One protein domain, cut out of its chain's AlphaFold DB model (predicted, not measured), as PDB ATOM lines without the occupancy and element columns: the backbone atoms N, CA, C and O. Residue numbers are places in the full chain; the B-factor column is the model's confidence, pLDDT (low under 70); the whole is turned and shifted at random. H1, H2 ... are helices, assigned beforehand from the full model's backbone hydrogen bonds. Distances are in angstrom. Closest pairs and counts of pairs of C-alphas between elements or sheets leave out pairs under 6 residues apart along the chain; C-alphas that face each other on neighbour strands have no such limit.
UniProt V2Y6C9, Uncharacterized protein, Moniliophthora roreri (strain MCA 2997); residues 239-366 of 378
ATOM      1  N   TYR A 239     -29.023 -23.964  13.450       95.12
ATOM      2  CA  TYR A 239     -28.084 -24.889  12.806       95.12
ATOM      3  C   TYR A 239     -26.833 -25.121  13.654       95.12
ATOM      4  O   TYR A 239     -26.421 -26.265  13.847       95.12
ATOM      5  N   SER A 240     -26.280 -24.060  14.242       94.88
ATOM      6  CA  SER A 240     -25.106 -24.162  15.116       94.88
ATOM      7  C   SER A 240     -25.416 -24.929  16.397       94.88
ATOM      8  O   SER A 240     -24.573 -25.691  16.863       94.88
ATOM      9  N   SER A 241     -26.630 -24.780  16.938       92.56
ATOM     10  CA  SER A 241     -27.085 -25.529  18.118       92.56
ATOM     11  C   SER A 241     -27.144 -27.029  17.839       92.56
ATOM     12  O   SER A 241     -26.617 -27.826  18.612       92.56
ATOM     13  N   ARG A 242     -27.720 -27.416  16.693       93.00
ATOM     14  CA  ARG A 242     -27.808 -28.820  16.270       93.00
ATOM     15  C   ARG A 242     -26.434 -29.424  15.989       93.00
ATOM     16  O   ARG A 242     -26.165 -30.532  16.444       93.00
ATOM     17  N   VAL A 243     -25.555 -28.703  15.284       94.38
ATOM     18  CA  VAL A 243     -24.184 -29.178  15.044       94.38
ATOM     19  C   VAL A 243     -23.431 -29.332  16.360       94.38
ATOM     20  O   VAL A 243     -22.806 -30.362  16.575       94.38
ATOM     21  N   TRP A 244     -23.519 -28.367  17.274       94.12
ATOM     22  CA  TRP A 244     -22.867 -28.481  18.576       94.12
ATOM     23  C   TRP A 244     -23.348 -29.704  19.365       94.12
ATOM     24  O   TRP A 244     -22.511 -30.467  19.838       94.12
ATOM     25  N   LEU A 245     -24.663 -29.947  19.446       90.25
ATOM     26  CA  LEU A 245     -25.208 -31.153  20.084       90.25
ATOM     27  C   LEU A 245     -24.653 -32.433  19.450       90.25
ATOM     28  O   LEU A 245     -24.233 -33.340  20.169       90.25
ATOM     29  N   LYS A 246     -24.590 -32.478  18.113       90.69
ATOM     30  CA  LYS A 246     -23.996 -33.590  17.364       90.69
ATOM     31  C   LYS A 246     -22.534 -33.806  17.739       90.69
ATOM     32  O   LYS A 246     -22.174 -34.903  18.146       90.69
ATOM     33  N   LEU A 247     -21.708 -32.761  17.704       91.44
ATOM     34  CA  LEU A 247     -20.283 -32.857  18.044       91.44
ATOM     35  C   LEU A 247     -20.035 -33.231  19.513       91.44
ATOM     36  O   LEU A 247     -19.060 -33.918  19.807       91.44
ATOM     37  N   MET A 248     -20.908 -32.801  20.425       88.25
ATOM     38  CA  MET A 248     -20.867 -33.185  21.840       88.25
ATOM     39  C   MET A 248     -21.274 -34.647  22.067       88.25
ATOM     40  O   MET A 248     -20.864 -35.265  23.057       88.25
ATOM     41  N   HIS A 249     -22.082 -35.204  21.161       84.69
ATOM     42  CA  HIS A 249     -22.474 -36.606  21.189       84.69
ATOM     43  C   HIS A 249     -21.373 -37.542  20.653       84.69
ATOM     44  O   HIS A 249     -21.307 -38.693  21.088       84.69
ATOM     45  N   LEU A 250     -20.475 -37.057  19.793       85.00
ATOM     46  CA  LEU A 250     -19.354 -37.846  19.273       85.00
ATOM     47  C   LEU A 250     -18.351 -38.229  20.376       85.00
ATOM     48  O   LEU A 250     -18.031 -37.429  21.260       85.00
ATOM     49  N   ASP A 251     -17.834 -39.457  20.295       73.50
ATOM     50  CA  ASP A 251     -16.713 -39.932  21.106       73.50
ATOM     51  C   ASP A 251     -15.638 -40.555  20.191       73.50
ATOM     52  O   ASP A 251     -15.925 -41.552  19.525       73.50
ATOM     53  N   PRO A 252     -14.417 -39.988  20.117       79.00
ATOM     54  CA  PRO A 252     -13.941 -38.808  20.835       79.00
ATOM     55  C   PRO A 252     -14.630 -37.499  20.420       79.00
ATOM     56  O   PRO A 252     -15.087 -37.350  19.291       79.00
ATOM     57  N   VAL A 253     -14.653 -36.527  21.343       80.06
ATOM     58  CA  VAL A 253     -15.104 -35.155  21.070       80.06
ATOM     59  C   VAL A 253     -14.364 -34.597  19.858       80.06
ATOM     60  O   VAL A 253     -13.133 -34.636  19.794       80.06
ATOM     61  N   HIS A 254     -15.125 -34.046  18.918       86.88
ATOM     62  CA  HIS A 254     -14.587 -33.533  17.667       86.88
ATOM     63  C   HIS A 254     -13.709 -32.289  17.881       86.88
ATOM     64  O   HIS A 254     -14.078 -31.358  18.598       86.88
ATOM     65  N   TRP A 255     -12.562 -32.223  17.205       88.19
ATOM     66  CA  TRP A 255     -11.548 -31.177  17.403       88.19
ATOM     67  C   TRP A 255     -12.018 -29.761  17.011       88.19
ATOM     68  O   TRP A 255     -11.503 -28.759  17.511       88.19
ATOM     69  N   THR A 256     -13.033 -29.640  16.148       91.62
ATOM     70  CA  THR A 256     -13.632 -28.337  15.795       91.62
ATOM     71  C   THR A 256     -14.592 -27.801  16.856       91.62
ATOM     72  O   THR A 256     -15.102 -26.695  16.673       91.62
ATOM     73  N   LEU A 257     -14.870 -28.542  17.939       90.62
ATOM     74  CA  LEU A 257     -15.851 -28.164  18.966       90.62
ATOM     75  C   LEU A 257     -15.629 -26.739  19.498       90.62
ATOM     76  O   LEU A 257     -16.595 -26.035  19.787       90.62
ATOM     77  N   GLN A 258     -14.374 -26.292  19.554       89.44
ATOM     78  CA  GLN A 258     -13.997 -24.934  19.940       89.44
ATOM     79  C   GLN A 258     -14.742 -23.839  19.170       89.44
ATOM     80  O   GLN A 258     -15.255 -22.901  19.774       89.44
ATOM     81  N   TYR A 259     -14.858 -23.975  17.846       91.12
ATOM     82  CA  TYR A 259     -15.516 -22.974  17.016       91.12
ATOM     83  C   TYR A 259     -16.990 -22.912  17.384       91.12
ATOM     84  O   TYR A 259     -17.526 -21.837  17.631       91.12
ATOM     85  N   TRP A 260     -17.625 -24.074  17.509       94.56
ATOM     86  CA  TRP A 260     -19.045 -24.200  17.819       94.56
ATOM     87  C   TRP A 260     -19.384 -23.710  19.227       94.56
ATOM     88  O   TRP A 260     -20.396 -23.035  19.402       94.56
ATOM     89  N   CYS A 261     -18.512 -23.944  20.210       91.88
ATOM     90  CA  CYS A 261     -18.669 -23.372  21.547       91.88
ATOM     91  C   CYS A 261     -18.541 -21.842  21.531       91.88
ATOM     92  O   CYS A 261     -19.325 -21.151  22.184       91.88
ATOM     93  N   SER A 262     -17.610 -21.296  20.747       89.31
ATOM     94  CA  SER A 262     -17.477 -19.847  20.587       89.31
ATOM     95  C   SER A 262     -18.726 -19.252  19.936       89.31
ATOM     96  O   SER A 262     -19.306 -18.304  20.459       89.31
ATOM     97  N   ILE A 263     -19.186 -19.851  18.834       90.88
ATOM     98  CA  ILE A 263     -20.382 -19.439  18.087       90.88
ATOM     99  C   ILE A 263     -21.619 -19.444  18.983       90.88
ATOM    100  O   ILE A 263     -22.356 -18.459  19.024       90.88
ATOM    101  N   LEU A 264     -21.839 -20.516  19.744       90.81
ATOM    102  CA  LEU A 264     -22.993 -20.601  20.630       90.81
ATOM    103  C   LEU A 264     -22.920 -19.627  21.797       90.81
ATOM    104  O   LEU A 264     -23.925 -18.987  22.087       90.81
ATOM    105  N   ASN A 265     -21.749 -19.437  22.413       86.75
ATOM    106  CA  ASN A 265     -21.600 -18.390  23.426       86.75
ATOM    107  C   ASN A 265     -21.949 -17.008  22.868       86.75
ATOM    108  O   ASN A 265     -22.549 -16.195  23.570       86.75
ATOM    109  N   TYR A 266     -21.648 -16.738  21.596       83.12
ATOM    110  CA  TYR A 266     -22.094 -15.503  20.962       83.12
ATOM    111  C   TYR A 266     -23.612 -15.415  20.856       83.12
ATOM    112  O   TYR A 266     -24.157 -14.368  21.201       83.12
ATOM    113  N   ILE A 267     -24.274 -16.484  20.414       82.38
ATOM    114  CA  ILE A 267     -25.725 -16.530  20.186       82.38
ATOM    115  C   ILE A 267     -26.519 -16.434  21.496       82.38
ATOM    116  O   ILE A 267     -27.488 -15.682  21.561       82.38
ATOM    117  N   ILE A 268     -26.124 -17.161  22.546       82.94
ATOM    118  CA  ILE A 268     -26.893 -17.223  23.805       82.94
ATOM    119  C   ILE A 268     -26.827 -15.921  24.615       82.94
ATOM    120  O   ILE A 268     -27.724 -15.638  25.405       82.94
ATOM    121  N   HIS A 269     -25.777 -15.117  24.424       77.50
ATOM    122  CA  HIS A 269     -25.588 -13.853  25.139       77.50
ATOM    123  C   HIS A 269     -26.173 -12.631  24.417       77.50
ATOM    124  O   HIS A 269     -26.070 -11.517  24.934       77.50
ATOM    125  N   ILE A 270     -26.793 -12.809  23.249       78.62
ATOM    126  CA  ILE A 270     -27.556 -11.747  22.587       78.62
ATOM    127  C   ILE A 270     -28.999 -11.776  23.096       78.62
ATOM    128  O   ILE A 270     -29.662 -12.818  23.024       78.62
ATOM    129  N   PRO A 271     -29.537 -10.632  23.545       73.69
ATOM    130  CA  PRO A 271     -30.948 -10.523  23.881       73.69
ATOM    131  C   PRO A 271     -31.845 -10.926  22.700       73.69
ATOM    132  O   PRO A 271     -31.780 -10.334  21.627       73.69
ATOM    133  N   GLY A 272     -32.704 -11.927  22.904       74.81
ATOM    134  CA  GLY A 272     -33.719 -12.351  21.933       74.81
ATOM    135  C   GLY A 272     -33.291 -13.423  20.925       74.81
ATOM    136  O   GLY A 272     -34.169 -14.056  20.347       74.81
ATOM    137  N   SER A 273     -31.995 -13.713  20.744       76.69
ATOM    138  CA  SER A 273     -31.554 -14.803  19.847       76.69
ATOM    139  C   SER A 273     -31.256 -16.122  20.558       76.69
ATOM    140  O   SER A 273     -30.837 -17.083  19.915       76.69
ATOM    141  N   SER A 274     -31.456 -16.190  21.873       81.00
ATOM    142  CA  SER A 274     -31.327 -17.431  22.635       81.00
ATOM    143  C   SER A 274     -32.514 -18.382  22.445       81.00
ATOM    144  O   SER A 274     -32.370 -19.578  22.683       81.00
ATOM    145  N   LEU A 275     -33.674 -17.885  21.996       84.56
ATOM    146  CA  LEU A 275     -34.885 -18.695  21.844       84.56
ATOM    147  C   LEU A 275     -34.696 -19.877  20.868       84.56
ATOM    148  O   LEU A 275     -34.952 -21.002  21.292       84.56
ATOM    149  N   PRO A 276     -34.144 -19.700  19.647       85.50
ATOM    150  CA  PRO A 276     -33.886 -20.829  18.745       85.50
ATOM    151  C   PRO A 276     -32.928 -21.884  19.321       85.50
ATOM    152  O   PRO A 276     -33.040 -23.068  19.004       85.50
ATOM    153  N   PHE A 277     -31.982 -21.472  20.174       85.12
ATOM    154  CA  PHE A 277     -31.091 -22.397  20.879       85.12
ATOM    155  C   PHE A 277     -31.883 -23.248  21.882       85.12
ATOM    156  O   PHE A 277     -31.790 -24.473  21.854       85.12
ATOM    157  N   VAL A 278     -32.725 -22.621  22.711       82.56
ATOM    158  CA  VAL A 278     -33.579 -23.321  23.690       82.56
ATOM    159  C   VAL A 278     -34.576 -24.258  23.004       82.56
ATOM    160  O   VAL A 278     -34.740 -25.405  23.422       82.56
ATOM    161  N   GLU A 279     -35.212 -23.809  21.923       86.19
ATOM    162  CA  GLU A 279     -36.112 -24.639  21.116       86.19
ATOM    163  C   GLU A 279     -35.383 -25.844  20.516       86.19
ATOM    164  O   GLU A 279     -35.907 -26.956  20.541       86.19
ATOM    165  N   THR A 280     -34.154 -25.655  20.027       86.81
ATOM    166  CA  THR A 280     -33.336 -26.758  19.508       86.81
ATOM    167  C   THR A 280     -33.034 -27.792  20.589       86.81
ATOM    168  O   THR A 280     -33.157 -28.982  20.324       86.81
ATOM    169  N   LEU A 281     -32.668 -27.357  21.801       81.62
ATOM    170  CA  LEU A 281     -32.424 -28.265  22.925       81.62
ATOM    171  C   LEU A 281     -33.685 -29.045  23.317       81.62
ATOM    172  O   LEU A 281     -33.605 -30.229  23.621       81.62
ATOM    173  N   THR A 282     -34.843 -28.385  23.293       78.25
ATOM    174  CA  THR A 282     -36.127 -28.979  23.701       78.25
ATOM    175  C   THR A 282     -36.620 -30.009  22.685       78.25
ATOM    176  O   THR A 282     -37.179 -31.036  23.057       78.25
ATOM    177  N   ASN A 283     -36.394 -29.740  21.399       82.31
ATOM    178  CA  ASN A 283     -36.804 -30.603  20.294       82.31
ATOM    179  C   ASN A 283     -35.739 -31.642  19.911       82.31
ATOM    180  O   ASN A 283     -35.927 -32.381  18.941       82.31
ATOM    181  N   ALA A 284     -34.605 -31.678  20.613       78.44
ATOM    182  CA  ALA A 284     -33.567 -32.657  20.344       78.44
ATOM    183  C   ALA A 284     -34.103 -34.070  20.629       78.44
ATOM    184  O   ALA A 284     -34.880 -34.281  21.563       78.44
ATOM    185  N   SER A 285     -33.728 -35.049  19.798       67.88
ATOM    186  CA  SER A 285     -34.191 -36.428  19.986       67.88
ATOM    187  C   SER A 285     -33.706 -36.985  21.336       67.88
ATOM    188  O   SER A 285     -32.714 -36.489  21.871       67.88
ATOM    189  N   PRO A 286     -34.340 -38.038  21.890       61.50
ATOM    190  CA  PRO A 286     -33.957 -38.605  23.189       61.50
ATOM    191  C   PRO A 286     -32.471 -38.997  23.315       61.50
ATOM    192  O   PRO A 286     -31.942 -39.046  24.421       61.50
ATOM    193  N   GLY A 287     -31.772 -39.234  22.195       60.75
ATOM    194  CA  GLY A 287     -30.323 -39.484  22.161       60.75
ATOM    195  C   GLY A 287     -29.441 -38.258  22.452       60.75
ATOM    196  O   GLY A 287     -28.240 -38.401  22.677       60.75
ATOM    197  N   TYR A 288     -30.024 -37.061  22.490       70.75
ATOM    198  CA  TYR A 288     -29.367 -35.795  22.811       70.75
ATOM    199  C   TYR A 288     -29.807 -35.260  24.180       70.75
ATOM    200  O   TYR A 288     -30.003 -34.056  24.341       70.75
ATOM    201  N   ASP A 289     -29.955 -36.142  25.177       77.00
ATOM    202  CA  ASP A 289     -30.167 -35.722  26.564       77.00
ATOM    203  C   ASP A 289     -28.994 -34.842  27.015       77.00
ATOM    204  O   ASP A 289     -27.874 -35.305  27.263       77.00
ATOM    205  N   LEU A 290     -29.267 -33.540  27.105       76.69
ATOM    206  CA  LEU A 290     -28.282 -32.535  27.456       76.69
ATOM    207  C   LEU A 290     -27.643 -32.832  28.813       76.69
ATOM    208  O   LEU A 290     -26.441 -32.620  28.964       76.69
ATOM    209  N   VAL A 291     -28.403 -33.338  29.788       75.94
ATOM    210  CA  VAL A 291     -27.860 -33.662  31.112       75.94
ATOM    211  C   VAL A 291     -26.835 -34.781  30.995       75.94
ATOM    212  O   VAL A 291     -25.723 -34.656  31.513       75.94
ATOM    213  N   HIS A 292     -27.177 -35.842  30.269       78.06
ATOM    214  CA  HIS A 292     -26.267 -36.954  30.032       78.06
ATOM    215  C   HIS A 292     -25.000 -36.500  29.291       78.06
ATOM    216  O   HIS A 292     -23.885 -36.834  29.699       78.06
ATOM    217  N   ILE A 293     -25.152 -35.668  28.253       82.94
ATOM    218  CA  ILE A 293     -24.035 -35.053  27.521       82.94
ATOM    219  C   ILE A 293     -23.145 -34.237  28.470       82.94
ATOM    220  O   ILE A 293     -21.922 -34.393  28.438       82.94
ATOM    221  N   CYS A 294     -23.739 -33.408  29.336       80.56
ATOM    222  CA  CYS A 294     -23.011 -32.617  30.327       80.56
ATOM    223  C   CYS A 294     -22.184 -33.515  31.246       80.56
ATOM    224  O   CYS A 294     -20.975 -33.325  31.370       80.56
ATOM    225  N   VAL A 295     -22.818 -34.508  31.874       78.94
ATOM    226  CA  VAL A 295     -22.161 -35.415  32.824       78.94
ATOM    227  C   VAL A 295     -21.028 -36.180  32.144       78.94
ATOM    228  O   VAL A 295     -19.915 -36.228  32.671       78.94
ATOM    229  N   ARG A 296     -21.263 -36.722  30.944       82.88
ATOM    230  CA  ARG A 296     -20.249 -37.456  30.178       82.88
ATOM    231  C   ARG A 296     -19.056 -36.570  29.817       82.88
ATOM    232  O   ARG A 296     -17.913 -36.977  30.021       82.88
ATOM    233  N   TYR A 297     -19.308 -35.355  29.329       84.25
ATOM    234  CA  TYR A 297     -18.256 -34.398  28.987       84.25
ATOM    235  C   TYR A 297     -17.446 -33.978  30.220       84.25
ATOM    236  O   TYR A 297     -16.217 -34.016  30.187       84.25
ATOM    237  N   LEU A 298     -18.107 -33.647  31.333       82.50
ATOM    238  CA  LEU A 298     -17.434 -33.268  32.576       82.50
ATOM    239  C   LEU A 298     -16.597 -34.415  33.147       82.50
ATOM    240  O   LEU A 298     -15.440 -34.204  33.503       82.50
ATOM    241  N   ASN A 299     -17.135 -35.634  33.188       79.44
ATOM    242  CA  ASN A 299     -16.401 -36.819  33.644       79.44
ATOM    243  C   ASN A 299     -15.172 -37.115  32.779       79.44
ATOM    244  O   ASN A 299     -14.157 -37.583  33.287       79.44
ATOM    245  N   ARG A 300     -15.245 -36.840  31.475       82.00
ATOM    246  CA  ARG A 300     -14.095 -36.943  30.577       82.00
ATOM    247  C   ARG A 300     -13.050 -35.873  30.886       82.00
ATOM    248  O   ARG A 300     -11.904 -36.215  31.140       82.00
ATOM    249  N   VAL A 301     -13.448 -34.601  30.879       80.94
ATOM    250  CA  VAL A 301     -12.544 -33.454  31.067       80.94
ATOM    251  C   VAL A 301     -11.855 -33.496  32.430       80.94
ATOM    252  O   VAL A 301     -10.653 -33.281  32.521       80.94
ATOM    253  N   THR A 302     -12.587 -33.825  33.494       76.38
ATOM    254  CA  THR A 302     -12.032 -33.910  34.859       76.38
ATOM    255  C   THR A 302     -10.914 -34.938  35.005       76.38
ATOM    256  O   THR A 302     -10.053 -34.756  35.862       76.38
ATOM    257  N   ARG A 303     -10.880 -35.984  34.167       79.62
ATOM    258  CA  ARG A 303      -9.801 -36.987  34.169       79.62
ATOM    259  C   ARG A 303      -8.497 -36.487  33.548       79.62
ATOM    260  O   ARG A 303      -7.481 -37.144  33.734       79.62
ATOM    261  N   SER A 304      -8.532 -35.387  32.801       81.25
ATOM    262  CA  SER A 304      -7.382 -34.846  32.070       81.25
ATOM    263  C   SER A 304      -7.180 -33.348  32.303       81.25
ATOM    264  O   SER A 304      -6.496 -32.695  31.521       81.25
ATOM    265  N   ILE A 305      -7.806 -32.773  33.335       79.19
ATOM    266  CA  ILE A 305      -7.815 -31.322  33.573       79.19
ATOM    267  C   ILE A 305      -6.421 -30.765  33.891       79.19
ATOM    268  O   ILE A 305      -6.136 -29.606  33.614       79.19
ATOM    269  N   ASP A 306      -5.552 -31.593  34.466       79.38
ATOM    270  CA  ASP A 306      -4.179 -31.264  34.844       79.38
ATOM    271  C   ASP A 306      -3.228 -31.153  33.646       79.38
ATOM    272  O   ASP A 306      -2.184 -30.509  33.754       79.38
ATOM    273  N   VAL A 307      -3.599 -31.743  32.507       87.44
ATOM    274  CA  VAL A 307      -2.806 -31.738  31.270       87.44
ATOM    275  C   VAL A 307      -3.416 -30.879  30.161       87.44
ATOM    276  O   VAL A 307      -2.907 -30.902  29.044       87.44
ATOM    277  N   MET A 308      -4.482 -30.127  30.458       86.06
ATOM    278  CA  MET A 308      -5.135 -29.275  29.466       86.06
ATOM    279  C   MET A 308      -4.252 -28.109  29.034       86.06
ATOM    280  O   MET A 308      -3.688 -27.405  29.875       86.06
ATOM    281  N   ASP A 309      -4.193 -27.862  27.729       87.25
ATOM    282  CA  ASP A 309      -3.580 -26.646  27.202       87.25
ATOM    283  C   ASP A 309      -4.519 -25.419  27.295       87.25
ATOM    284  O   ASP A 309      -5.695 -25.510  27.667       87.25
ATOM    285  N   ASP A 310      -3.996 -24.230  26.973       83.31
ATOM    286  CA  ASP A 310      -4.761 -22.975  27.020       83.31
ATOM    287  C   ASP A 310      -6.011 -23.016  26.123       83.31
ATOM    288  O   ASP A 310      -7.040 -22.415  26.450       83.31
ATOM    289  N   LEU A 311      -5.937 -23.715  24.988       81.62
ATOM    290  CA  LEU A 311      -7.035 -23.820  24.040       81.62
ATOM    291  C   LEU A 311      -8.133 -24.722  24.601       81.62
ATOM    292  O   LEU A 311      -9.295 -24.323  24.622       81.62
ATOM    293  N   GLU A 312      -7.768 -25.892  25.117       82.94
ATOM    294  CA  GLU A 312      -8.676 -26.831  25.774       82.94
ATOM    295  C   GLU A 312      -9.374 -26.189  26.976       82.94
ATOM    296  O   GLU A 312     -10.585 -26.350  27.139       82.94
ATOM    297  N   LEU A 313      -8.662 -25.375  27.761       84.06
ATOM    298  CA  LEU A 313      -9.248 -24.603  28.861       84.06
ATOM    299  C   LEU A 313     -10.259 -23.553  28.378       84.06
ATOM    300  O   LEU A 313     -11.302 -23.363  29.014       84.06
ATOM    301  N   ILE A 314      -9.987 -22.873  27.258       83.19
ATOM    302  CA  ILE A 314     -10.940 -21.936  26.643       83.19
ATOM    303  C   ILE A 314     -12.193 -22.683  26.194       83.19
ATOM    304  O   ILE A 314     -13.297 -22.243  26.521       83.19
ATOM    305  N   VAL A 315     -12.037 -23.817  25.502       86.50
ATOM    306  CA  VAL A 315     -13.166 -24.651  25.065       86.50
ATOM    307  C   VAL A 315     -13.970 -25.115  26.264       86.50
ATOM    308  O   VAL A 315     -15.179 -24.920  26.284       86.50
ATOM    309  N   PHE A 316     -13.310 -25.646  27.292       86.06
ATOM    310  CA  PHE A 316     -13.957 -26.099  28.514       86.06
ATOM    311  C   PHE A 316     -14.779 -24.985  29.168       86.06
ATOM    312  O   PHE A 316     -15.950 -25.184  29.493       86.06
ATOM    313  N   ARG A 317     -14.208 -23.782  29.308       84.94
ATOM    314  CA  ARG A 317     -14.915 -22.616  29.854       84.94
ATOM    315  C   ARG A 317     -16.114 -22.216  28.993       84.94
ATOM    316  O   ARG A 317     -17.170 -21.888  29.534       84.94
ATOM    317  N   GLU A 318     -15.953 -22.216  27.676       87.75
ATOM    318  CA  GLU A 318     -17.021 -21.896  26.731       87.75
ATOM    319  C   GLU A 318     -18.143 -22.951  26.782       87.75
ATOM    320  O   GLU A 318     -19.316 -22.586  26.849       87.75
ATOM    321  N   THR A 319     -17.813 -24.242  26.845       88.81
ATOM    322  CA  THR A 319     -18.783 -25.332  27.016       88.81
ATOM    323  C   THR A 319     -19.514 -25.224  28.354       88.81
ATOM    324  O   THR A 319     -20.740 -25.311  28.390       88.81
ATOM    325  N   LEU A 320     -18.792 -24.956  29.448       84.94
ATOM    326  CA  LEU A 320     -19.397 -24.728  30.760       84.94
ATOM    327  C   LEU A 320     -20.375 -23.556  30.747       84.94
ATOM    328  O   LEU A 320     -21.429 -23.664  31.356       84.94
ATOM    329  N   SER A 321     -20.048 -22.459  30.059       84.19
ATOM    330  CA  SER A 321     -20.934 -21.297  29.907       84.19
ATOM    331  C   SER A 321     -22.233 -21.654  29.172       84.19
ATOM    332  O   SER A 321     -23.315 -21.226  29.575       84.19
ATOM    333  N   ILE A 322     -22.156 -22.512  28.151       87.81
ATOM    334  CA  ILE A 322     -23.335 -23.003  27.421       87.81
ATOM    335  C   ILE A 322     -24.181 -23.925  28.307       87.81
ATOM    336  O   ILE A 322     -25.398 -23.756  28.382       87.81
ATOM    337  N   PHE A 323     -23.562 -24.870  29.019       85.25
ATOM    338  CA  PHE A 323     -24.268 -25.743  29.965       85.25
ATOM    339  C   PHE A 323     -24.932 -24.942  31.077       85.25
ATOM    340  O   PHE A 323     -26.102 -25.137  31.380       85.25
ATOM    341  N   ALA A 324     -24.192 -23.992  31.637       77.06
ATOM    342  CA  ALA A 324     -24.667 -23.031  32.607       77.06
ATOM    343  C   ALA A 324     -25.925 -22.322  32.097       77.06
ATOM    344  O   ALA A 324     -26.966 -22.389  32.746       77.06
ATOM    345  N   PHE A 325     -25.852 -21.699  30.925       80.62
ATOM    346  CA  PHE A 325     -26.996 -21.031  30.315       80.62
ATOM    347  C   PHE A 325     -28.196 -21.976  30.158       80.62
ATOM    348  O   PHE A 325     -29.313 -21.622  30.526       80.62
ATOM    349  N   SER A 326     -27.948 -23.194  29.684       78.06
ATOM    350  CA  SER A 326     -28.989 -24.186  29.402       78.06
ATOM    351  C   SER A 326     -29.664 -24.747  30.662       78.06
ATOM    352  O   SER A 326     -30.844 -25.075  30.624       78.06
ATOM    353  N   LEU A 327     -28.929 -24.857  31.775       71.50
ATOM    354  CA  LEU A 327     -29.410 -25.428  33.042       71.50
ATOM    355  C   LEU A 327     -29.901 -24.370  34.045       71.50
ATOM    356  O   LEU A 327     -30.639 -24.702  34.972       71.50
ATOM    357  N   GLY A 328     -29.441 -23.123  33.916       61.91
ATOM    358  CA  GLY A 328     -29.604 -22.072  34.923       61.91
ATOM    359  C   GLY A 328     -30.584 -20.954  34.571       61.91
ATOM    360  O   GLY A 328     -30.943 -20.188  35.462       61.91
ATOM    361  N   PHE A 329     -31.018 -20.817  33.314       53.53
ATOM    362  CA  PHE A 329     -31.987 -19.776  32.966       53.53
ATOM    363  C   PHE A 329     -33.406 -20.165  33.362       53.53
ATOM    364  O   PHE A 329     -33.805 -21.301  33.137       53.53
ATOM    365  N   ASP A 330     -34.137 -19.163  33.864       43.97
ATOM    366  CA  ASP A 330     -35.555 -19.056  34.261       43.97
ATOM    367  C   ASP A 330     -36.547 -19.429  33.135       43.97
ATOM    368  O   ASP A 330     -37.527 -18.758  32.822       43.97
ATOM    369  N   THR A 331     -36.231 -20.509  32.446       50.06
ATOM    370  CA  THR A 331     -37.124 -21.253  31.596       50.06
ATOM    371  C   THR A 331     -37.924 -22.164  32.525       50.06
ATOM    372  O   THR A 331     -37.364 -22.696  33.492       50.06
ATOM    373  N   PRO A 332     -39.202 -22.439  32.236       50.31
ATOM    374  CA  PRO A 332     -39.983 -23.437  32.975       50.31
ATOM    375  C   PRO A 332     -39.359 -24.858  32.962       50.31
ATOM    376  O   PRO A 332     -39.914 -25.783  33.549       50.31
ATOM    377  N   TYR A 333     -38.190 -25.030  32.330       48.78
ATOM    378  CA  TYR A 333     -37.455 -26.270  32.108       48.78
ATOM    379  C   TYR A 333     -36.144 -26.386  32.917       48.78
ATOM    380  O   TYR A 333     -35.583 -27.479  32.993       48.78
ATOM    381  N   ALA A 334     -35.668 -25.325  33.583       51.34
ATOM    382  CA  ALA A 334     -34.420 -25.380  34.362       51.34
ATOM    383  C   ALA A 334     -34.527 -26.196  35.660       51.34
ATOM    384  O   ALA A 334     -33.565 -26.857  36.058       51.34
ATOM    385  N   ALA A 335     -35.692 -26.193  36.315       50.19
ATOM    386  CA  ALA A 335     -35.909 -26.988  37.523       50.19
ATOM    387  C   ALA A 335     -35.868 -28.511  37.244       50.19
ATOM    388  O   ALA A 335     -35.134 -29.205  37.950       50.19
ATOM    389  N   PRO A 336     -36.544 -29.042  36.199       52.56
ATOM    390  CA  PRO A 336     -36.388 -30.440  35.791       52.56
ATOM    391  C   PRO A 336     -34.939 -30.825  35.463       52.56
ATOM    392  O   PRO A 336     -34.447 -31.831  35.966       52.56
ATOM    393  N   LEU A 337     -34.229 -30.012  34.673       52.47
ATOM    394  CA  LEU A 337     -32.869 -30.335  34.229       52.47
ATOM    395  C   LEU A 337     -31.845 -30.322  35.377       52.47
ATOM    396  O   LEU A 337     -30.967 -31.182  35.413       52.47
ATOM    397  N   ASN A 338     -31.974 -29.413  36.352       53.56
ATOM    398  CA  ASN A 338     -31.127 -29.411  37.554       53.56
ATOM    399  C   ASN A 338     -31.337 -30.658  38.422       53.56
ATOM    400  O   ASN A 338     -30.371 -31.236  38.917       53.56
ATOM    401  N   ILE A 339     -32.594 -31.073  38.609       53.34
ATOM    402  CA  ILE A 339     -32.924 -32.266  39.399       53.34
ATOM    403  C   ILE A 339     -32.336 -33.510  38.728       53.34
ATOM    404  O   ILE A 339     -31.668 -34.301  39.390       53.34
ATOM    405  N   ILE A 340     -32.514 -33.643  37.413       54.84
ATOM    406  CA  ILE A 340     -31.986 -34.766  36.634       54.84
ATOM    407  C   ILE A 340     -30.446 -34.763  36.657       54.84
ATOM    408  O   ILE A 340     -29.825 -35.807  36.853       54.84
ATOM    409  N   PHE A 341     -29.804 -33.595  36.562       57.34
ATOM    410  CA  PHE A 341     -28.344 -33.472  36.655       57.34
ATOM    411  C   PHE A 341     -27.785 -33.963  37.994       57.34
ATOM    412  O   PHE A 341     -26.805 -34.711  38.024       57.34
ATOM    413  N   LEU A 342     -28.430 -33.592  39.103       57.81
ATOM    414  CA  LEU A 342     -28.057 -34.074  40.433       57.81
ATOM    415  C   LEU A 342     -28.322 -35.583  40.590       57.81
ATOM    416  O   LEU A 342     -27.535 -36.275  41.234       57.81
ATOM    417  N   GLN A 343     -29.391 -36.107  39.980       59.47
ATOM    418  CA  GLN A 343     -29.732 -37.536  40.015       59.47
ATOM    419  C   GLN A 343     -28.721 -38.415  39.266       59.47
ATOM    420  O   GLN A 343     -28.403 -39.502  39.741       59.47
ATOM    421  N   TYR A 344     -28.151 -37.942  38.154       57.62
ATOM    422  CA  TYR A 344     -27.115 -38.667  37.400       57.62
ATOM    423  C   TYR A 344     -25.697 -38.534  37.988       57.62
ATOM    424  O   TYR A 344     -24.704 -38.789  37.305       57.62
ATOM    425  N   GLY A 345     -25.577 -38.148  39.262       55.22
ATOM    426  CA  GLY A 345     -24.292 -38.077  39.958       55.22
ATOM    427  C   GLY A 345     -23.471 -36.831  39.629       55.22
ATOM    428  O   GLY A 345     -22.286 -36.769  39.962       55.22
ATOM    429  N   GLY A 346     -24.081 -35.818  39.005       56.97
ATOM    430  CA  GLY A 346     -23.485 -34.496  38.929       56.97
ATOM    431  C   GLY A 346     -23.273 -33.954  40.341       56.97
ATOM    432  O   GLY A 346     -24.228 -33.768  41.094       56.97
ATOM    433  N   ALA A 347     -22.021 -33.704  40.733       52.31
ATOM    434  CA  ALA A 347     -21.760 -33.006  41.988       52.31
ATOM    435  C   ALA A 347     -22.472 -31.637  41.943       52.31
ATOM    436  O   ALA A 347     -22.543 -31.054  40.869       52.31
ATOM    437  N   PRO A 348     -22.930 -31.042  43.059       51.41
ATOM    438  CA  PRO A 348     -23.472 -29.670  43.082       51.41
ATOM    439  C   PRO A 348     -22.429 -28.589  42.710       51.41
ATOM    440  O   PRO A 348     -22.715 -27.393  42.684       51.41
ATOM    441  N   VAL A 349     -21.205 -29.016  42.395       42.25
ATOM    442  CA  VAL A 349     -20.036 -28.207  42.056       42.25
ATOM    443  C   VAL A 349     -20.230 -27.297  40.832       42.25
ATOM    444  O   VAL A 349     -19.678 -26.202  40.899       42.25
ATOM    445  N   PRO A 350     -21.026 -27.591  39.776       48.94
ATOM    446  CA  PRO A 350     -21.310 -26.607  38.741       48.94
ATOM    447  C   PRO A 350     -21.911 -25.346  39.338       48.94
ATOM    448  O   PRO A 350     -21.509 -24.278  38.918       48.94
ATOM    449  N   PHE A 351     -22.760 -25.439  40.371       44.94
ATOM    450  CA  PHE A 351     -23.385 -24.286  41.030       44.94
ATOM    451  C   PHE A 351     -22.395 -23.453  41.865       44.94
ATOM    452  O   PHE A 351     -22.481 -22.226  41.921       44.94
ATOM    453  N   THR A 352     -21.409 -24.092  42.499       41.12
ATOM    454  CA  THR A 352     -20.372 -23.384  43.271       41.12
ATOM    455  C   THR A 352     -19.291 -22.804  42.357       41.12
ATOM    456  O   THR A 352     -18.866 -21.666  42.546       41.12
ATOM    457  N   VAL A 353     -18.904 -23.540  41.311       45.56
ATOM    458  CA  VAL A 353     -18.052 -23.056  40.214       45.56
ATOM    459  C   VAL A 353     -18.749 -21.914  39.469       45.56
ATOM    460  O   VAL A 353     -18.095 -20.940  39.127       45.56
ATOM    461  N   TRP A 354     -20.077 -21.952  39.330       53.78
ATOM    462  CA  TRP A 354     -20.929 -20.858  38.845       53.78
ATOM    463  C   TRP A 354     -20.731 -19.569  39.650       53.78
ATOM    464  O   TRP A 354     -20.414 -18.530  39.074       53.78
ATOM    465  N   ILE A 355     -20.858 -19.629  40.981       48.03
ATOM    466  CA  ILE A 355     -20.681 -18.470  41.876       48.03
ATOM    467  C   ILE A 355     -19.237 -17.958  41.836       48.03
ATOM    468  O   ILE A 355     -19.007 -16.748  41.874       48.03
ATOM    469  N   VAL A 356     -18.255 -18.852  41.718       46.91
ATOM    470  CA  VAL A 356     -16.837 -18.477  41.663       46.91
ATOM    471  C   VAL A 356     -16.458 -17.884  40.300       46.91
ATOM    472  O   VAL A 356     -15.771 -16.869  40.269       46.91
ATOM    473  N   ILE A 357     -16.934 -18.429  39.177       50.38
ATOM    474  CA  ILE A 357     -16.636 -17.933  37.823       50.38
ATOM    475  C   ILE A 357     -17.360 -16.610  37.544       50.38
ATOM    476  O   ILE A 357     -16.727 -15.677  37.038       50.38
ATOM    477  N   LEU A 358     -18.637 -16.473  37.922       51.38
ATOM    478  CA  LEU A 358     -19.359 -15.195  37.827       51.38
ATOM    479  C   LEU A 358     -18.853 -14.179  38.849       51.38
ATOM    480  O   LEU A 358     -18.648 -13.017  38.505       51.38
ATOM    481  N   GLY A 359     -18.570 -14.608  40.081       41.69
ATOM    482  CA  GLY A 359     -17.988 -13.756  41.117       41.69
ATOM    483  C   GLY A 359     -16.591 -13.245  40.753       41.69
ATOM    484  O   GLY A 359     -16.278 -12.081  41.008       41.69
ATOM    485  N   ALA A 360     -15.766 -14.066  40.097       40.59
ATOM    486  CA  ALA A 360     -14.450 -13.666  39.607       40.59
ATOM    487  C   ALA A 360     -14.551 -12.704  38.416       40.59
ATOM    488  O   ALA A 360     -13.914 -11.651  38.433       40.59
ATOM    489  N   THR A 361     -15.391 -12.985  37.412       44.09
ATOM    490  CA  THR A 361     -15.561 -12.071  36.263       44.09
ATOM    491  C   THR A 361     -16.210 -10.734  36.651       44.09
ATOM    492  O   THR A 361     -15.800  -9.694  36.127       44.09
ATOM    493  N   LEU A 362     -17.131 -10.707  37.625       37.03
ATOM    494  CA  LEU A 362     -17.687  -9.467  38.189       37.03
ATOM    495  C   LEU A 362     -16.656  -8.677  39.011       37.03
ATOM    496  O   LEU A 362     -16.550  -7.462  38.839       37.03
ATOM    497  N   ARG A 363     -15.836  -9.333  39.846       35.62
ATOM    498  CA  ARG A 363     -14.761  -8.652  40.598       35.62
ATOM    499  C   ARG A 363     -13.691  -8.051  39.687       35.62
ATOM    500  O   ARG A 363     -13.235  -6.943  39.961       35.62
ATOM    501  N   PHE A 364     -13.336  -8.713  38.585       34.44
ATOM    502  CA  PHE A 364     -12.387  -8.153  37.618       34.44
ATOM    503  C   PHE A 364     -12.940  -6.920  36.887       34.44
ATOM    504  O   PHE A 364     -12.190  -5.969  36.671       34.44
ATOM    505  N   ARG A 365     -14.245  -6.865  36.577       36.75
ATOM    506  CA  ARG A 365     -14.866  -5.662  35.991       36.75
ATOM    507  C   ARG A 365     -14.990  -4.505  36.984       36.75
ATOM    508  O   ARG A 365     -14.716  -3.375  36.596       36.75
ATOM    509  N   VAL A 366     -15.323  -4.770  38.250       33.28
ATOM    510  CA  VAL A 366     -15.438  -3.735  39.302       33.28
ATOM    511  C   VAL A 366     -14.068  -3.175  39.714       33.28
ATOM    512  O   VAL A 366     -13.928  -1.976  39.945       33.28
TER     513      VAL A 366
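Overview. This is residues 239 to 366 of the 378 residues of an uncharacterized protein of Moniliophthora roreri (strain MCA 2997) (UniProt V2Y6C9). Six helices form a compact, mostly crossed cluster, with the longest one, H5, running through its middle, and a last helix, H7, reaches out from it as an arm. H2 packs on H5, H4 runs near another side of H5, H1 joins H2 to H4, H3 packs on H1, and H6 crosses near the ends of H4 and H5. H7 passes close to H5, and residues 358 to 366 stick out. The printed part has 128 residues with seven named helices, H1 to H7 in that order, and no named strand: the class is all helix. The whole is compact, with a radius of gyration of the C-alphas of 14.3 A and spans of 35 by 35 by 30 A.

Arrangement. H1, residues 239 to 249, is the hub and touches three helices. It touches H2, residues 257 to 268, opposite ways at a steep tilt of 45 degrees; their closest C-alphas, of Trp 244 and Trp 260, are 5.8 A apart. H1 touches H3, residues 275 to 282, the same way at a shallow tilt of 34 degrees, only just short of steep; the closest C-alphas, of Ser 241 and Phe 277, are 5.8 A apart. H1 only just touches H4, residues 290 to 302, with 3 pairs of C-alphas within 8 A and with residues 293 to 297 of H4 alone; the closest C-alphas, of His 249 and Ile 293, are 6.7 A apart. H2 touches H5, residues 310 to 328, the same way at a steep tilt of 39 degrees; the closest C-alphas, of Gln 258 and Val 315, are 5.2 A apart. H4 and H5 are close but not clearly touching, opposite ways at a shallow tilt of 30 degrees; their closest C-alphas, of Cys 294 and Phe 323, are 7.0 A apart. H6, residues 334 to 343, touches H4 residues 291 to 295 alone, with the C-alphas of Val 291 and Phe 341 closest at 5.6 A, and H5 residues 326 to 328 alone, with those of Leu 327 and Ala 334 closest at 5.2 A. H7, residues 349 to 366, touches no helix; it is close to H5 but not clearly touching, with the C-alphas of Ala 324 and Trp 354 closest at 7.6 A. In H1 to H7 every O i to N i+4 pair is within hydrogen-bond range.

Along the chain. H1 begins at C-alpha 239 (-28.084, -24.889, 12.806). H5 is 26.1 A long and begins at C-alpha 310 (-4.761, -22.975, 27.020). H7 is 25.1 A long and ends at C-alpha 366 (-15.438, -3.735, 39.302).

Size, cuts and confidence. The C-alphas farthest apart, of Pro 286 and Val 366, are 42.6 A apart. The printed part has no cut and no long link. Its mean pLDDT is 72.7, with residues 285 to 287 and 328 to 366 under 70.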